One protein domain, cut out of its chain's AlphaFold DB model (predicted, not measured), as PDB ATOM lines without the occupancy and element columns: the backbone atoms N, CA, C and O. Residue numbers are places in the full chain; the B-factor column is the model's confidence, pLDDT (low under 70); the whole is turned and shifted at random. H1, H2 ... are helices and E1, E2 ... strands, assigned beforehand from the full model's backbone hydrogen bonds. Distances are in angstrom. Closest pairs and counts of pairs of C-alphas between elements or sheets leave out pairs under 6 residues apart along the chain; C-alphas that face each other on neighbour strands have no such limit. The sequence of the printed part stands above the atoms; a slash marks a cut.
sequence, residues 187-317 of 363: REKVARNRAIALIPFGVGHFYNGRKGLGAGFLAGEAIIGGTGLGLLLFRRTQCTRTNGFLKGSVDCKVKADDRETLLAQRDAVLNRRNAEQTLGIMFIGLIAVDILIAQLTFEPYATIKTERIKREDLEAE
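AT A GLANCE: This is residues 187 to 317 of the 363 residues of an uncharacterized protein of Nannocystis exedens (UniProt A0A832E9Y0). Two long helices, H3 and H4, run side by side in opposite directions and make most of a long, thin rod; the short helices H1 and H2 pack at one end of this pair, and beyond them a two-stranded ribbon, E1 with E4, carries the rod on to H5. At the other end of H3 a small hairpin, E2 and E3, leads over to H4, and residues 309 to 317, which include H5, stick out free at the ribbon's end. The 131 printed residues hold five named helices and four named strands in the order E1 H1 H2 H3 E2 E3 H4 E4 H5, with two separate antiparallel sheets, E1 - E4 and E2 - E3; the class is mixed, helices and strands. The whole is extended, with a radius of gyration of the C-alphas of 25.3 A and spans of 93 by 27 by 21 A.

HOW THE PARTS SIT: Begin at E1, residues 187 to 191, which is antiparallel to E4, residues 301 to 310, at 156 degrees; look for N 188 and O 305 at 3.0 A, and N 302 and O 190 at 3.2 A. Next, H1, residues 194 to 198, touches H2, residues 203 to 207, where the C-alphas of Ala 197 and Gly 204 are closest, 3.8 A apart. H2 touches residues 211 to 218 alone of H3, residues 211 to 238, the closest C-alphas being those of His 205 and Gly 214, 4.7 A. H3 ends where E2, residues 239 to 241, begins, and E2 forms a hairpin with E3, residues 250 to 252; N 240 and O 251 are 2.8 A apart, within hydrogen-bond range. H4, residues 259 to 296, touches H3 with its residues 276 to 290 alone, at a shallow tilt of 28 degrees, opposite ways; the closest C-alphas are those of Gly 228 and Leu 279, 5.7 A. With residues 291 to 295 alone H4 touches H1, closest at the C-alphas of Leu 198 and Ile 291, 5.4 A. With residues 290 to 295 alone it touches H2, closest at those of Gly 204 and Ala 294, 5.2 A. H5, residues 311 to 315, touches no helix. In H2, H3, H4 and H5 every O i to N i+4 pair is within hydrogen-bond range; in H1 0 of 1 is, beside 2 of 2 O i to N i+3 pairs.

IN THESE COORDINATES: Find C-alpha 187 at (206.750, 296.113, 141.589), where E1 begins. H3 starts at C-alpha 211, (198.091, 290.590, 162.029), and runs 40.4 A; H4 runs 55.3 A to C-alpha 296 at (187.529, 285.811, 151.304). E4 measures 23.7 A and bends by 66 degrees at residue 304.

THE WHOLE: The C-alphas farthest apart, those of Asp 258 and Glu 312, are 93.3 A apart. The printed part has no cut and no long link. The mean pLDDT of the printed part is 85.3, and residues 255 and 317 are under 70.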
ATOM      1  N   ARG A 187     207.237 296.799 140.389       76.75
ATOM      2  CA  ARG A 187     206.750 296.113 141.589       76.75
ATOM      3  C   ARG A 187     207.020 294.625 141.462       76.75
ATOM      4  O   ARG A 187     206.361 293.944 140.678       76.75
ATOM      5  N   GLU A 188     207.943 294.120 142.270       74.81
ATOM      6  CA  GLU A 188     208.186 292.686 142.384       74.81
ATOM      7  C   GLU A 188     207.018 292.052 143.154       74.81
ATOM      8  O   GLU A 188     206.784 292.350 144.333       74.81
ATOM      9  N   LYS A 189     206.241 291.217 142.457       78.00
ATOM     10  CA  LYS A 189     205.095 290.499 143.019       78.00
ATOM     11  C   LYS A 189     205.488 289.052 143.270       78.00
ATOM     12  O   LYS A 189     205.830 288.341 142.332       78.00
ATOM     13  N   VAL A 190     205.360 288.598 144.513       79.50
ATOM     14  CA  VAL A 190     205.466 287.171 144.835       79.50
ATOM     15  C   VAL A 190     204.071 286.585 144.958       79.50
ATOM     16  O   VAL A 190     203.213 287.133 145.658       79.50
ATOM     17  N   ALA A 191     203.852 285.482 144.245       81.56
ATOM     18  CA  ALA A 191     202.611 284.733 144.295       81.56
ATOM     19  C   ALA A 191     202.459 284.067 145.666       81.56
ATOM     20  O   ALA A 191     203.355 283.368 146.148       81.56
ATOM     21  N   ARG A 192     201.313 284.295 146.298       83.31
ATOM     22  CA  ARG A 192     200.928 283.659 147.554       83.31
ATOM     23  C   ARG A 192     200.150 282.377 147.267       83.31
ATOM     24  O   ARG A 192     199.354 282.326 146.332       83.31
ATOM     25  N   ASN A 193     200.357 281.337 148.072       86.06
ATOM     26  CA  ASN A 193     199.622 280.080 147.927       86.06
ATOM     27  C   ASN A 193     198.305 280.130 148.720       86.06
ATOM     28  O   ASN A 193     198.315 280.284 149.942       86.06
ATOM     29  N   ARG A 194     197.175 279.938 148.032       88.31
ATOM     30  CA  ARG A 194     195.829 279.934 148.628       88.31
ATOM     31  C   ARG A 194     195.601 278.786 149.616       88.31
ATOM     32  O   ARG A 194     194.785 278.921 150.526       88.31
ATOM     33  N   ALA A 195     196.341 277.682 149.487       89.19
ATOM     34  CA  ALA A 195     196.225 276.535 150.388       89.19
ATOM     35  C   ALA A 195     196.608 276.876 151.840       89.19
ATOM     36  O   ALA A 195     196.058 276.297 152.771       89.19
ATOM     37  N   ILE A 196     197.496 277.855 152.051       88.19
ATOM     38  CA  ILE A 196     197.922 278.276 153.396       88.19
ATOM     39  C   ILE A 196     196.764 278.943 154.159       88.19
ATOM     40  O   ILE A 196     196.699 278.851 155.380       88.19
ATOM     41  N   ALA A 197     195.794 279.532 153.452       87.75
ATOM     42  CA  ALA A 197     194.594 280.113 154.051       87.75
ATOM     43  C   ALA A 197     193.538 279.074 154.491       87.75
ATOM     44  O   ALA A 197     192.458 279.463 154.922       87.75
ATOM     45  N   LEU A 198     193.807 277.767 154.359       91.38
ATOM     46  CA  LEU A 198     192.970 276.692 154.924       91.38
ATOM     47  C   LEU A 198     193.436 276.239 156.315       91.38
ATOM     48  O   LEU A 198     192.764 275.429 156.948       91.38
ATOM     49  N   ILE A 199     194.597 276.711 156.768       91.56
ATOM     50  CA  ILE A 199     195.151 276.330 158.065       91.56
ATOM     51  C   ILE A 199     194.443 277.160 159.152       91.56
ATOM     52  O   ILE A 199     194.460 278.390 159.036       91.56
ATOM     53  N   PRO A 200     193.845 276.519 160.180       89.56
ATOM     54  CA  PRO A 200     193.199 277.215 161.296       89.56
ATOM     55  C   PRO A 200     194.218 277.960 162.174       89.56
ATOM     56  O   PRO A 200     195.414 278.004 161.868       89.56
ATOM     57  N   PHE A 201     193.766 278.514 163.295       91.75
ATOM     58  CA  PHE A 201     194.556 279.285 164.255       91.75
ATOM     59  C   PHE A 201     195.060 280.618 163.695       91.75
ATOM     60  O   PHE A 201     196.153 281.078 164.036       91.75
ATOM     61  N   GLY A 202     194.288 281.252 162.809       88.19
ATOM     62  CA  GLY A 202     194.585 282.576 162.265       88.19
ATOM     63  C   GLY A 202     195.773 282.619 161.297       88.19
ATOM     64  O   GLY A 202     196.180 283.706 160.869       88.19
ATOM     65  N   VAL A 203     196.341 281.466 160.918       91.31
ATOM     66  CA  VAL A 203     197.515 281.361 160.030       91.31
ATOM     67  C   VAL A 203     197.236 281.995 158.667       91.31
ATOM     68  O   VAL A 203     198.069 282.745 158.149       91.31
ATOM     69  N   GLY A 204     196.038 281.781 158.117       88.94
ATOM     70  CA  GLY A 204     195.611 282.411 156.867       88.94
ATOM     71  C   GLY A 204     195.597 283.942 156.936       88.94
ATOM     72  O   GLY A 204     196.052 284.619 156.013       88.94
ATOM     73  N   HIS A 205     195.163 284.515 158.059       91.31
ATOM     74  CA  HIS A 205     195.154 285.964 158.259       91.31
ATOM     75  C   HIS A 205     196.554 286.558 158.419       91.31
ATOM     76  O   HIS A 205     196.818 287.636 157.876       91.31
ATOM     77  N   PHE A 206     197.466 285.860 159.101       91.62
ATOM     78  CA  PHE A 206     198.871 286.267 159.161       91.62
ATOM     79  C   PHE A 206     199.524 286.239 157.781       91.62
ATOM     80  O   PHE A 206     200.216 287.191 157.413       91.62
ATOM     81  N   TYR A 207     199.240 285.205 156.989       86.31
ATOM     82  CA  TYR A 207     199.736 285.085 155.621       86.31
ATOM     83  C   TYR A 207     199.202 286.198 154.701       86.31
ATOM     84  O   TYR A 207     199.944 286.749 153.885       86.31
ATOM     85  N   ASN A 208     197.950 286.618 154.911       87.88
ATOM     86  CA  ASN A 208     197.341 287.768 154.234       87.88
ATOM     87  C   ASN A 208     197.816 289.133 154.787       87.88
ATOM     88  O   ASN A 208     197.361 290.174 154.324       87.88
ATOM     89  N   GLY A 209     198.720 289.168 155.774       88.12
ATOM     90  CA  GLY A 209     199.249 290.403 156.371       88.12
ATOM     91  C   GLY A 209     198.325 291.075 157.396       88.12
ATOM     92  O   GLY A 209     198.652 292.143 157.919       88.12
ATOM     93  N   ARG A 210     197.191 290.456 157.742       90.44
ATOM     94  CA  ARG A 210     196.203 290.976 158.699       90.44
ATOM     95  C   ARG A 210     196.501 290.487 160.117       90.44
ATOM     96  O   ARG A 210     195.770 289.674 160.678       90.44
ATOM     97  N   LYS A 211     197.574 291.021 160.713       92.56
ATOM     98  CA  LYS A 211     198.091 290.590 162.029       92.56
ATOM     99  C   LYS A 211     197.043 290.626 163.152       92.56
ATOM    100  O   LYS A 211     197.013 289.721 163.975       92.56
ATOM    101  N   GLY A 212     196.174 291.643 163.168       92.50
ATOM    102  CA  GLY A 212     195.135 291.786 164.195       92.50
ATOM    103  C   GLY A 212     194.080 290.676 164.154       92.50
ATOM    104  O   GLY A 212     193.759 290.105 165.191       92.50
ATOM    105  N   LEU A 213     193.593 290.324 162.958       92.44
ATOM    106  CA  LEU A 213     192.627 289.230 162.794       92.44
ATOM    107  C   LEU A 213     193.263 287.876 163.111       92.44
ATOM    108  O   LEU A 213     192.675 287.098 163.852       92.44
ATOM    109  N   GLY A 214     194.485 287.629 162.621       91.25
ATOM    110  CA  GLY A 214     195.204 286.386 162.910       91.25
ATOM    111  C   GLY A 214     195.420 286.170 164.407       91.25
ATOM    112  O   GLY A 214     195.164 285.084 164.914       91.25
ATOM    113  N   ALA A 215     195.804 287.220 165.141       94.38
ATOM    114  CA  ALA A 215     195.966 287.142 166.591       94.38
ATOM    115  C   ALA A 215     194.634 286.895 167.319       94.38
ATOM    116  O   ALA A 215     194.598 286.125 168.277       94.38
ATOM    117  N   GLY A 216     193.544 287.515 166.855       95.19
ATOM    118  CA  GLY A 216     192.209 287.326 167.424       95.19
ATOM    119  C   GLY A 216     191.708 285.887 167.294       95.19
ATOM    120  O   GLY A 216     191.302 285.296 168.295       95.19
ATOM    121  N   PHE A 217     191.790 285.306 166.094       94.50
ATOM    122  CA  PHE A 217     191.390 283.913 165.865       94.50
ATOM    123  C   PHE A 217     192.289 282.928 166.607       94.50
ATOM    124  O   PHE A 217     191.772 282.051 167.293       94.50
ATOM    125  N   LEU A 218     193.611 283.126 166.584       94.94
ATOM    126  CA  LEU A 218     194.546 282.298 167.349       94.94
ATOM    127  C   LEU A 218     194.213 282.297 168.847       94.94
ATOM    128  O   LEU A 218     194.149 281.234 169.461       94.94
ATOM    129  N   ALA A 219     193.984 283.472 169.439       95.19
ATOM    130  CA  ALA A 219     193.646 283.585 170.854       95.19
ATOM    131  C   ALA A 219     192.283 282.945 171.168       95.19
ATOM    132  O   ALA A 219     192.163 282.206 172.144       95.19
ATOM    133  N   GLY A 220     191.270 283.192 170.332       93.62
ATOM    134  CA  GLY A 220     189.937 282.613 170.496       93.62
ATOM    135  C   GLY A 220     189.948 281.087 170.409       93.62
ATOM    136  O   GLY A 220     189.413 280.411 171.288       93.62
ATOM    137  N   GLU A 221     190.618 280.533 169.400       92.81
ATOM    138  CA  GLU A 221     190.752 279.089 169.219       92.81
ATOM    139  C   GLU A 221     191.575 278.446 170.336       92.81
ATOM    140  O   GLU A 221     191.207 277.378 170.822       92.81
ATOM    141  N   ALA A 222     192.639 279.103 170.809       94.31
ATOM    142  CA  ALA A 222     193.424 278.617 171.938       94.31
ATOM    143  C   ALA A 222     192.603 278.573 173.239       94.31
ATOM    144  O   ALA A 222     192.666 277.582 173.968       94.31
ATOM    145  N   ILE A 223     191.799 279.605 173.523       94.75
ATOM    146  CA  ILE A 223     190.956 279.657 174.727       94.75
ATOM    147  C   ILE A 223     189.835 278.620 174.646       94.75
ATOM    148  O   ILE A 223     189.672 277.819 175.570       94.75
ATOM    149  N   ILE A 224     189.063 278.605 173.556       92.62
ATOM    150  CA  ILE A 224     187.913 277.701 173.411       92.62
ATOM    151  C   ILE A 224     188.392 276.253 173.283       92.62
ATOM    152  O   ILE A 224     187.895 275.377 173.993       92.62
ATOM    153  N   GLY A 225     189.388 276.004 172.430       90.75
ATOM    154  CA  GLY A 225     189.981 274.686 172.232       90.75
ATOM    155  C   GLY A 225     190.659 274.168 173.498       90.75
ATOM    156  O   GLY A 225     190.424 273.027 173.893       90.75
ATOM    157  N   GLY A 226     191.424 275.015 174.192       92.62
ATOM    158  CA  GLY A 226     192.058 274.677 175.467       92.62
ATOM    159  C   GLY A 226     191.044 274.362 176.568       92.62
ATOM    160  O   GLY A 226     191.172 273.344 177.249       92.62
ATOM    161  N   THR A 227     189.993 275.175 176.701       92.56
ATOM    162  CA  THR A 227     188.925 274.953 177.692       92.56
ATOM    163  C   THR A 227     188.135 273.678 177.383       92.56
ATOM    164  O   THR A 227     187.904 272.860 178.276       92.56
ATOM    165  N   GLY A 228     187.764 273.465 176.117       89.69
ATOM    166  CA  GLY A 228     187.060 272.263 175.670       89.69
ATOM    167  C   GLY A 228     187.884 270.989 175.877       89.69
ATOM    168  O   GLY A 228     187.378 270.002 176.416       89.69
ATOM    169  N   LEU A 229     189.175 271.022 175.528       89.81
ATOM    170  CA  LEU A 229     190.097 269.909 175.756       89.81
ATOM    171  C   LEU A 229     190.286 269.633 177.253       89.81
ATOM    172  O   LEU A 229     190.256 268.475 177.667       89.81
ATOM    173  N   GLY A 230     190.431 270.676 178.074       90.19
ATOM    174  CA  GLY A 230     190.547 270.551 179.527       90.19
ATOM    175  C   GLY A 230     189.320 269.893 180.160       90.19
ATOM    176  O   GLY A 230     189.453 268.969 180.969       90.19
ATOM    177  N   LEU A 231     188.116 270.297 179.740       87.69
ATOM    178  CA  LEU A 231     186.865 269.675 180.183       87.69
ATOM    179  C   LEU A 231     186.807 268.186 179.828       87.69
ATOM    180  O   LEU A 231     186.455 267.377 180.695       87.69
ATOM    181  N   LEU A 232     187.218 267.830 178.606       85.81
ATOM    182  CA  LEU A 232     187.247 266.457 178.103       85.81
ATOM    183  C   LEU A 232     188.265 265.591 178.860       85.81
ATOM    184  O   LEU A 232     187.939 264.481 179.290       85.81
ATOM    185  N   LEU A 233     189.482 266.099 179.075       87.88
ATOM    186  CA  LEU A 233     190.520 265.409 179.846       87.88
ATOM    187  C   LEU A 233     190.075 265.166 181.285       87.88
ATOM    188  O   LEU A 233     190.207 264.055 181.795       87.88
ATOM    189  N   PHE A 234     189.481 266.165 181.928       85.94
ATOM    190  CA  PHE A 234     188.976 265.992 183.281       85.94
ATOM    191  C   PHE A 234     187.835 264.966 183.321       85.94
ATOM    192  O   PHE A 234     187.822 264.103 184.200       85.94
ATOM    193  N   ARG A 235     186.915 264.965 182.345       83.56
ATOM    194  CA  ARG A 235     185.860 263.942 182.256       83.56
ATOM    195  C   ARG A 235     186.435 262.528 182.141       83.56
ATOM    196  O   ARG A 235     185.915 261.612 182.775       83.56
ATOM    197  N   ARG A 236     187.527 262.352 181.390       84.94
ATOM    198  CA  ARG A 236     188.234 261.066 181.277       84.94
ATOM    199  C   ARG A 236     188.732 260.542 182.628       84.94
ATOM    200  O   ARG A 236     188.796 259.332 182.805       84.94
ATOM    201  N   THR A 237     189.074 261.418 183.572       85.44
ATOM    202  CA  THR A 237     189.547 260.995 184.905       85.44
ATOM    203  C   THR A 237     188.421 260.586 185.857       85.44
ATOM    204  O   THR A 237     188.655 259.788 186.761       85.44
ATOM    205  N   GLN A 238     187.200 261.094 185.659       81.62
ATOM    206  CA  GLN A 238     186.079 260.883 186.588       81.62
ATOM    207  C   GLN A 238     185.016 259.897 186.095       81.62
ATOM    208  O   GLN A 238     184.235 259.382 186.899       81.62
ATOM    209  N   CYS A 239     184.978 259.617 184.794       83.88
ATOM    210  CA  CYS A 239     183.999 258.716 184.208       83.88
ATOM    211  C   CYS A 239     184.675 257.510 183.560       83.88
ATOM    212  O   CYS A 239     185.635 257.642 182.800       83.88
ATOM    213  N   THR A 240     184.138 256.326 183.833       83.62
ATOM    214  CA  THR A 240     184.558 255.066 183.226       83.62
ATOM    215  C   THR A 240     183.610 254.702 182.098       83.62
ATOM    216  O   THR A 240     182.390 254.803 182.213       83.62
ATOM    217  N   ARG A 241     184.172 254.283 180.970       81.44
ATOM    218  CA  ARG A 241     183.388 253.882 179.807       81.44
ATOM    219  C   ARG A 241     183.095 252.392 179.905       81.44
ATOM    220  O   ARG A 241     184.029 251.600 179.906       81.44
ATOM    221  N   THR A 242     181.824 252.027 180.007       79.12
ATOM    222  CA  THR A 242     181.391 250.645 180.253       79.12
ATOM    223  C   THR A 242     181.060 249.902 178.960       79.12
ATOM    224  O   THR A 242     181.400 248.735 178.836       79.12
ATOM    225  N   ASN A 243     180.492 250.587 177.955       76.62
ATOM    226  CA  ASN A 243     179.973 249.960 176.726       76.62
ATOM    227  C   ASN A 243     180.466 250.630 175.426       76.62
ATOM    228  O   ASN A 243     179.664 251.085 174.605       76.62
ATOM    229  N   GLY A 244     181.786 250.731 175.224       77.44
ATOM    230  CA  GLY A 244     182.360 251.240 173.965       77.44
ATOM    231  C   GLY A 244     181.832 252.631 173.575       77.44
ATOM    232  O   GLY A 244     181.578 253.450 174.449       77.44
ATOM    233  N   PHE A 245     181.641 252.929 172.283       75.94
ATOM    234  CA  PHE A 245     181.201 254.258 171.814       75.94
ATOM    235  C   PHE A 245     179.677 254.497 171.784       75.94
ATOM    236  O   PHE A 245     179.224 255.512 171.258       75.94
ATOM    237  N   LEU A 246     178.881 253.613 172.388       77.25
ATOM    238  CA  LEU A 246     177.418 253.682 172.335       77.25
ATOM    239  C   LEU A 246     176.845 254.836 173.178       77.25
ATOM    240  O   LEU A 246     177.446 255.287 174.159       77.25
ATOM    241  N   LYS A 247     175.663 255.339 172.807       71.81
ATOM    242  CA  LYS A 247     174.978 256.418 173.539       71.81
ATOM    243  C   LYS A 247     174.633 255.941 174.958       71.81
ATOM    244  O   LYS A 247     173.975 254.924 175.116       71.81
ATOM    245  N   GLY A 248     175.087 256.670 175.982       70.75
ATOM    246  CA  GLY A 248     174.879 256.306 177.395       70.75
ATOM    247  C   GLY A 248     175.937 255.368 177.998       70.75
ATOM    248  O   GLY A 248     175.845 255.041 179.170       70.75
ATOM    249  N   SER A 249     176.971 254.988 177.243       73.12
ATOM    250  CA  SER A 249     178.070 254.099 177.682       73.12
ATOM    251  C   SER A 249     179.070 254.704 178.677       73.12
ATOM    252  O   SER A 249     180.065 254.063 179.013       73.12
ATOM    253  N   VAL A 250     178.873 255.956 179.086       77.38
ATOM    254  CA  VAL A 250     179.784 256.659 179.992       77.38
ATOM    255  C   VAL A 250     179.128 256.701 181.356       77.38
ATOM    256  O   VAL A 250     178.156 257.433 181.537       77.38
ATOM    257  N   ASP A 251     179.680 255.925 182.281       80.69
ATOM    258  CA  ASP A 251     179.246 255.891 183.666       80.69
ATOM    259  C   ASP A 251     180.198 256.751 184.503       80.69
ATOM    260  O   ASP A 251     181.415 256.538 184.526       80.69
ATOM    261  N   CYS A 252     179.661 257.796 185.119       81.75
ATOM    262  CA  CYS A 252     180.432 258.707 185.954       81.75
ATOM    263  C   CYS A 252     180.234 258.293 187.406       81.75
ATOM    264  O   CYS A 252     179.103 258.074 187.825       81.75
ATOM    265  N   LYS A 253     181.317 258.182 188.181       72.62
ATOM    266  CA  LYS A 253     181.226 257.754 189.583       72.62
ATOM    267  C   LYS A 253     180.519 258.833 190.410       72.62
ATOM    268  O   LYS A 253     181.152 259.785 190.854       72.62
ATOM    269  N   VAL A 254     179.215 258.674 190.604       72.12
ATOM    270  CA  VAL A 254     178.376 259.510 191.470       72.12
ATOM    271  C   VAL A 254     178.390 258.863 192.857       72.12
ATOM    272  O   VAL A 254     177.842 257.780 193.041       72.12
ATOM    273  N   LYS A 255     179.088 259.472 193.822       65.69
ATOM    274  CA  LYS A 255     179.055 259.047 195.231       65.69
ATOM    275  C   LYS A 255     178.040 259.928 195.945       65.69
ATOM    276  O   LYS A 255     178.326 261.098 196.200       65.69
ATOM    277  N   ALA A 256     176.859 259.394 196.204       70.00
ATOM    278  CA  ALA A 256     175.811 260.103 196.917       70.00
ATOM    279  C   ALA A 256     174.941 259.086 197.657       70.00
ATOM    280  O   ALA A 256     174.384 258.185 197.028       70.00
ATOM    281  N   ASP A 257     174.859 259.245 198.976       72.94
ATOM    282  CA  ASP A 257     174.101 258.361 199.866       72.94
ATOM    283  C   ASP A 257     172.619 258.785 199.950       72.94
ATOM    284  O   ASP A 257     171.747 257.951 200.189       72.94
ATOM    285  N   ASP A 258     172.314 260.051 199.626       80.44
ATOM    286  CA  ASP A 258     170.963 260.617 199.665       80.44
ATOM    287  C   ASP A 258     170.396 260.905 198.267       80.44
ATOM    288  O   ASP A 258     171.069 261.448 197.381       80.44
ATOM    289  N   ARG A 259     169.099 260.625 198.075       79.81
ATOM    290  CA  ARG A 259     168.376 260.810 196.799       79.81
ATOM    291  C   ARG A 259     168.430 262.247 196.265       79.81
ATOM    292  O   ARG A 259     168.470 262.439 195.051       79.81
ATOM    293  N   GLU A 260     168.448 263.242 197.146       84.50
ATOM    294  CA  GLU A 260     168.573 264.656 196.770       84.50
ATOM    295  C   GLU A 260     169.967 264.967 196.198       84.50
ATOM    296  O   GLU A 260     170.093 265.572 195.131       84.50
ATOM    297  N   THR A 261     171.020 264.444 196.832       79.38
ATOM    298  CA  THR A 261     172.407 264.615 196.369       79.38
ATOM    299  C   THR A 261     172.687 263.888 195.047       79.38
ATOM    300  O   THR A 261     173.444 264.396 194.217       79.38
ATOM    301  N   LEU A 262     172.016 262.756 194.787       79.88
ATOM    302  CA  LEU A 262     172.074 262.049 193.500       79.88
ATOM    303  C   LEU A 262     171.516 262.891 192.341       79.88
ATOM    304  O   LEU A 262     172.100 262.903 191.254       79.88
ATOM    305  N   LEU A 263     170.402 263.600 192.555       82.12
ATOM    306  CA  LEU A 263     169.795 264.460 191.532       82.12
ATOM    307  C   LEU A 263     170.693 265.663 191.214       82.12
ATOM    308  O   LEU A 263     170.990 265.901 190.045       82.12
ATOM    309  N   ALA A 264     171.227 266.332 192.240       81.31
ATOM    310  CA  ALA A 264     172.141 267.461 192.059       81.31
ATOM    311  C   ALA A 264     173.426 267.072 191.297       81.31
ATOM    312  O   ALA A 264     173.877 267.795 190.405       81.31
ATOM    313  N   GLN A 265     174.008 265.902 191.592       80.00
ATOM    314  CA  GLN A 265     175.185 265.406 190.868       80.00
ATOM    315  C   GLN A 265     174.855 265.028 189.414       80.00
ATOM    316  O   GLN A 265     175.661 265.279 188.513       80.00
ATOM    317  N   ARG A 266     173.664 264.473 189.153       79.81
ATOM    318  CA  ARG A 266     173.205 264.166 187.790       79.81
ATOM    319  C   ARG A 266     173.065 265.433 186.945       79.81
ATOM    320  O   ARG A 266     173.524 265.442 185.799       79.81
ATOM    321  N   ASP A 267     172.501 266.495 187.509       84.75
ATOM    322  CA  ASP A 267     172.357 267.784 186.826       84.75
ATOM    323  C   ASP A 267     173.720 268.426 186.540       84.75
ATOM    324  O   ASP A 267     173.954 268.916 185.434       84.75
ATOM    325  N   ALA A 268     174.676 268.326 187.469       82.44
ATOM    326  CA  ALA A 268     176.047 268.789 187.247       82.44
ATOM    327  C   ALA A 268     176.735 268.058 186.074       82.44
ATOM    328  O   ALA A 268     177.395 268.689 185.242       82.44
ATOM    329  N   VAL A 269     176.550 266.736 185.958       81.69
ATOM    330  CA  VAL A 269     177.087 265.938 184.839       81.69
ATOM    331  C   VAL A 269     176.428 266.321 183.510       81.69
ATOM    332  O   VAL A 269     177.118 266.437 182.493       81.69
ATOM    333  N   LEU A 270     175.109 266.545 183.500       83.50
ATOM    334  CA  LEU A 270     174.386 266.984 182.303       83.50
ATOM    335  C   LEU A 270     174.827 268.380 181.852       83.50
ATOM    336  O   LEU A 270     175.137 268.560 180.673       83.50
ATOM    337  N   ASN A 271     174.939 269.330 182.780       85.88
ATOM    338  CA  ASN A 271     175.406 270.688 182.498       85.88
ATOM    339  C   ASN A 271     176.822 270.687 181.928       85.88
ATOM    340  O   ASN A 271     177.099 271.367 180.941       85.88
ATOM    341  N   ARG A 272     177.705 269.854 182.481       84.12
ATOM    342  CA  ARG A 272     179.062 269.689 181.967       84.12
ATOM    343  C   ARG A 272     179.088 269.097 180.560       84.12
ATOM    344  O   ARG A 272     179.828 269.578 179.709       84.12
ATOM    345  N   ARG A 273     178.280 268.067 180.296       83.81
ATOM    346  CA  ARG A 273     178.186 267.464 178.959       83.81
ATOM    347  C   ARG A 273     177.667 268.473 177.936       83.81
ATOM    348  O   ARG A 273     178.185 268.524 176.825       83.81
ATOM    349  N   ASN A 274     176.665 269.261 178.316       87.56
ATOM    350  CA  ASN A 274     176.145 270.329 177.474       87.56
ATOM    351  C   ASN A 274     177.236 271.377 177.221       87.56
ATOM    352  O   ASN A 274     177.456 271.730 176.071       87.56
ATOM    353  N   ALA A 275     178.003 271.776 178.242       88.38
ATOM    354  CA  ALA A 275     179.133 272.692 178.082       88.38
ATOM    355  C   ALA A 275     180.223 272.144 177.141       88.38
ATOM    356  O   ALA A 275     180.693 272.869 176.270       88.38
ATOM    357  N   GLU A 276     180.590 270.861 177.253       87.19
ATOM    358  CA  GLU A 276     181.528 270.194 176.332       87.19
ATOM    359  C   GLU A 276     181.019 270.226 174.882       87.19
ATOM    360  O   GLU A 276     181.770 270.560 173.967       87.19
ATOM    361  N   GLN A 277     179.739 269.904 174.666       89.12
ATOM    362  CA  GLN A 277     179.125 269.928 173.336       89.12
ATOM    363  C   GLN A 277     179.054 271.346 172.769       89.12
ATOM    364  O   GLN A 277     179.421 271.558 171.615       89.12
ATOM    365  N   THR A 278     178.633 272.318 173.577       91.81
ATOM    366  CA  THR A 278     178.566 273.726 173.180       91.81
ATOM    367  C   THR A 278     179.949 274.262 172.825       91.81
ATOM    368  O   THR A 278     180.095 274.876 171.773       91.81
ATOM    369  N   LEU A 279     180.979 273.991 173.635       90.62
ATOM    370  CA  LEU A 279     182.353 274.417 173.347       90.62
ATOM    371  C   LEU A 279     182.930 273.721 172.113       90.62
ATOM    372  O   LEU A 279     183.619 274.363 171.327       90.62
ATOM    373  N   GLY A 280     182.616 272.440 171.899       89.31
ATOM    374  CA  GLY A 280     183.015 271.721 170.689       89.31
ATOM    375  C   GLY A 280     182.398 272.319 169.422       89.31
ATOM    376  O   GLY A 280     183.108 272.552 168.444       89.31
ATOM    377  N   ILE A 281     181.097 272.626 169.449       92.62
ATOM    378  CA  ILE A 281     180.401 273.284 168.330       92.62
ATOM    379  C   ILE A 281     180.958 274.694 168.106       92.62
ATOM    380  O   ILE A 281     181.238 275.059 166.967       92.62
ATOM    381  N   MET A 282     181.168 275.464 169.178       92.94
ATOM    382  CA  MET A 282     181.776 276.798 169.112       92.94
ATOM    383  C   MET A 282     183.176 276.755 168.495       92.94
ATOM    384  O   MET A 282     183.490 277.588 167.655       92.94
ATOM    385  N   PHE A 283     184.004 275.775 168.868       93.06
ATOM    386  CA  PHE A 283     185.359 275.626 168.340       93.06
ATOM    387  C   PHE A 283     185.365 275.316 166.839       93.06
ATOM    388  O   PHE A 283     186.054 275.986 166.075       93.06
ATOM    389  N   ILE A 284     184.552 274.350 166.399       93.94
ATOM    390  CA  ILE A 284     184.424 274.012 164.972       93.94
ATOM    391  C   ILE A 284     183.854 275.201 164.190       93.94
ATOM    392  O   ILE A 284     184.335 275.507 163.099       93.94
ATOM    393  N   GLY A 285     182.856 275.887 164.753       95.12
ATOM    394  CA  GLY A 285     182.288 277.099 164.169       95.12
ATOM    395  C   GLY A 285     183.332 278.203 164.013       95.12
ATOM    396  O   GLY A 285     183.408 278.818 162.954       95.12
ATOM    397  N   LEU A 286     184.177 278.409 165.026       94.12
ATOM    398  CA  LEU A 286     185.241 279.407 164.987       94.12
ATOM    399  C   LEU A 286     186.286 279.084 163.910       94.12
ATOM    400  O   LEU A 286     186.595 279.967 163.116       94.12
ATOM    401  N   ILE A 287     186.731 277.825 163.811       93.38
ATOM    402  CA  ILE A 287     187.650 277.366 162.752       93.38
ATOM    403  C   ILE A 287     187.052 277.596 161.360       93.38
ATOM    404  O   ILE A 287     187.724 278.085 160.452       93.38
ATOM    405  N   ALA A 288     185.780 277.236 161.166       95.19
ATOM    406  CA  ALA A 288     185.117 277.410 159.878       95.19
ATOM    407  C   ALA A 288     185.029 278.894 159.486       95.19
ATOM    408  O   ALA A 288     185.232 279.237 158.320       95.19
ATOM    409  N   VAL A 289     184.761 279.771 160.459       96.00
ATOM    410  CA  VAL A 289     184.728 281.223 160.257       96.00
ATOM    411  C   VAL A 289     186.126 281.784 159.973       96.00
ATOM    412  O   VAL A 289     186.252 282.567 159.032       96.00
ATOM    413  N   ASP A 290     187.167 281.364 160.703       93.50
ATOM    414  CA  ASP A 290     188.568 281.755 160.455       93.50
ATOM    415  C   ASP A 290     188.970 281.437 159.007       93.50
ATOM    416  O   ASP A 290     189.332 282.325 158.230       93.50
ATOM    417  N   ILE A 291     188.770 280.181 158.586       92.19
ATOM    418  CA  ILE A 291     189.077 279.730 157.224       92.19
ATOM    419  C   ILE A 291     188.273 280.526 156.189       92.19
ATOM    420  O   ILE A 291     188.834 280.991 155.196       92.19
ATOM    421  N   LEU A 292     186.968 280.717 156.397       95.00
ATOM    422  CA  LEU A 292     186.119 281.437 155.446       95.00
ATOM    423  C   LEU A 292     186.587 282.885 155.256       95.00
ATOM    424  O   LEU A 292     186.740 283.343 154.121       95.00
ATOM    425  N   ILE A 293     186.847 283.608 156.348       92.88
ATOM    426  CA  ILE A 293     187.299 285.001 156.268       92.88
ATOM    427  C   ILE A 293     188.711 285.048 155.673       92.88
ATOM    428  O   ILE A 293     188.995 285.929 154.855       92.88
ATOM    429  N   ALA A 294     189.600 284.107 156.001       91.00
ATOM    430  CA  ALA A 294     190.934 284.027 155.409       91.00
ATOM    431  C   ALA A 294     190.885 283.788 153.889       91.00
ATOM    432  O   ALA A 294     191.650 284.409 153.148       91.00
ATOM    433  N   GLN A 295     189.951 282.961 153.413       91.38
ATOM    434  CA  GLN A 295     189.724 282.714 151.986       91.38
ATOM    435  C   GLN A 295     189.123 283.926 151.267       91.38
ATOM    436  O   GLN A 295     189.553 284.250 150.161       91.38
ATOM    437  N   LEU A 296     188.155 284.614 151.882       93.12
ATOM    438  CA  LEU A 296     187.529 285.811 151.304       93.12
ATOM    439  C   LEU A 296     188.485 287.003 151.245       93.12
ATOM    440  O   LEU A 296     188.393 287.838 150.352       93.12
ATOM    441  N   THR A 297     189.412 287.087 152.196       91.12
ATOM    442  CA  THR A 297     190.379 288.188 152.296       91.12
ATOM    443  C   THR A 297     191.727 287.862 151.657       91.12
ATOM    444  O   THR A 297     192.704 288.573 151.894       91.12
ATOM    445  N   PHE A 298     191.792 286.787 150.869       91.31
ATOM    446  CA  PHE A 298     193.022 286.321 150.250       91.31
ATOM    447  C   PHE A 298     193.503 287.276 149.153       91.31
ATOM    448  O   PHE A 298     192.826 287.500 148.149       91.31
ATOM    449  N   GLU A 299     194.717 287.793 149.326       87.56
ATOM    450  CA  GLU A 299     195.403 288.600 148.321       87.56
ATOM    451  C   GLU A 299     196.442 287.734 147.592       87.56
ATOM    452  O   GLU A 299     197.407 287.286 148.221       87.56
ATOM    453  N   PRO A 300     196.296 287.501 146.272       84.56
ATOM    454  CA  PRO A 300     197.146 286.558 145.540       84.56
ATOM    455  C   PRO A 300     198.593 287.031 145.368       84.56
ATOM    456  O   PRO A 300     199.481 286.209 145.143       84.56
ATOM    457  N   TYR A 301     198.850 288.336 145.484       83.75
ATOM    458  CA  TYR A 301     200.168 288.917 145.252       83.75
ATOM    459  C   TYR A 301     200.566 289.851 146.386       83.75
ATOM    460  O   TYR A 301     199.847 290.796 146.703       83.75
ATOM    461  N   ALA A 302     201.759 289.631 146.933       79.56
ATOM    462  CA  ALA A 302     202.412 290.591 147.811       79.56
ATOM    463  C   ALA A 302     203.416 291.411 147.008       79.56
ATOM    464  O   ALA A 302     204.259 290.844 146.314       79.56
ATOM    465  N   THR A 303     203.355 292.736 147.129       75.62
ATOM    466  CA  THR A 303     204.424 293.605 146.625       75.62
ATOM    467  C   THR A 303     205.551 293.614 147.653       75.62
ATOM    468  O   THR A 303     205.372 294.095 148.771       75.62
ATOM    469  N   ILE A 304     206.688 293.001 147.312       72.25
ATOM    470  CA  ILE A 304     207.828 292.887 148.239       72.25
ATOM    471  C   ILE A 304     208.717 294.121 148.128       72.25
ATOM    472  O   ILE A 304     209.157 294.666 149.141       72.25
ATOM    473  N   LYS A 305     208.956 294.578 146.899       74.44
ATOM    474  CA  LYS A 305     209.777 295.749 146.604       74.44
ATOM    475  C   LYS A 305     209.129 296.567 145.501       74.44
ATOM    476  O   LYS A 305     208.660 296.022 144.503       74.44
ATOM    477  N   THR A 306     209.124 297.873 145.713       76.62
ATOM    478  CA  THR A 306     208.853 298.861 144.676       76.62
ATOM    479  C   THR A 306     210.167 299.578 144.439       76.62
ATOM    480  O   THR A 306     210.669 300.240 145.348       76.62
ATOM    481  N   GLU A 307     210.737 299.413 143.255       80.81
ATOM    482  CA  GLU A 307     211.946 300.118 142.844       80.81
ATOM    483  C   GLU A 307     211.599 301.043 141.680       80.81
ATOM    484  O   GLU A 307     210.821 300.682 140.795       80.81
ATOM    485  N   ARG A 308     212.125 302.268 141.717       79.50
ATOM    486  CA  ARG A 308     212.040 303.203 140.597       79.50
ATOM    487  C   ARG A 308     213.288 303.010 139.765       79.50
ATOM    488  O   ARG A 308     214.385 303.278 140.246       79.50
ATOM    489  N   ILE A 309     213.097 302.500 138.560       83.50
ATOM    490  CA  ILE A 309     214.173 302.198 137.625       83.50
ATOM    491  C   ILE A 309     213.851 302.945 136.336       83.50
ATOM    492  O   ILE A 309     212.683 303.084 135.961       83.50
ATOM    493  N   LYS A 310     214.873 303.477 135.672       79.88
ATOM    494  CA  LYS A 310     214.688 304.079 134.355       79.88
ATOM    495  C   LYS A 310     214.320 303.001 133.348       79.88
ATOM    496  O   LYS A 310     214.792 301.871 133.444       79.88
ATOM    497  N   ARG A 311     213.498 303.342 132.361       82.19
ATOM    498  CA  ARG A 311     213.077 302.366 131.350       82.19
ATOM    499  C   ARG A 311     214.260 301.775 130.572       82.19
ATOM    500  O   ARG A 311     214.247 300.579 130.303       82.19
ATOM    501  N   GLU A 312     215.289 302.574 130.287       82.81
ATOM    502  CA  GLU A 312     216.508 302.102 129.608       82.81
ATOM    503  C   GLU A 312     217.211 300.949 130.350       82.81
ATOM    504  O   GLU A 312     217.679 300.000 129.725       82.81
ATOM    505  N   ASP A 313     217.200 300.975 131.686       80.06
ATOM    506  CA  ASP A 313     217.816 299.945 132.526       80.06
ATOM    507  C   ASP A 313     216.945 298.676 132.643       80.06
ATOM    508  O   ASP A 313     217.441 297.626 133.048       80.06
ATOM    509  N   LEU A 314     215.648 298.754 132.307       76.81
ATOM    510  CA  LEU A 314     214.727 297.606 132.305       76.81
ATOM    511  C   LEU A 314     214.820 296.774 131.026       76.81
ATOM    512  O   LEU A 314     214.593 295.566 131.066       76.81
ATOM    513  N   GLU A 315     215.105 297.423 129.900       75.44
ATOM    514  CA  GLU A 315     215.240 296.777 128.590       75.44
ATOM    515  C   GLU A 315     216.661 296.253 128.346       75.44
ATOM    516  O   GLU A 315     216.865 295.394 127.487       75.44
ATOM    517  N   ALA A 316     217.643 296.733 129.116       75.44
ATOM    518  CA  ALA A 316     218.992 296.198 129.099       75.44
ATOM    519  C   ALA A 316     218.983 294.734 129.570       75.44
ATOM    520  O   ALA A 316     218.665 294.429 130.721       75.44
ATOM    521  N   GLU A 317     219.346 293.822 128.665       63.53
ATOM    522  CA  GLU A 317     219.507 292.400 128.965       63.53
ATOM    523  C   GLU A 317     220.423 292.244 130.194       63.53
ATOM    524  O   GLU A 317     221.462 292.916 130.265       63.53
TER     525      GLU A 317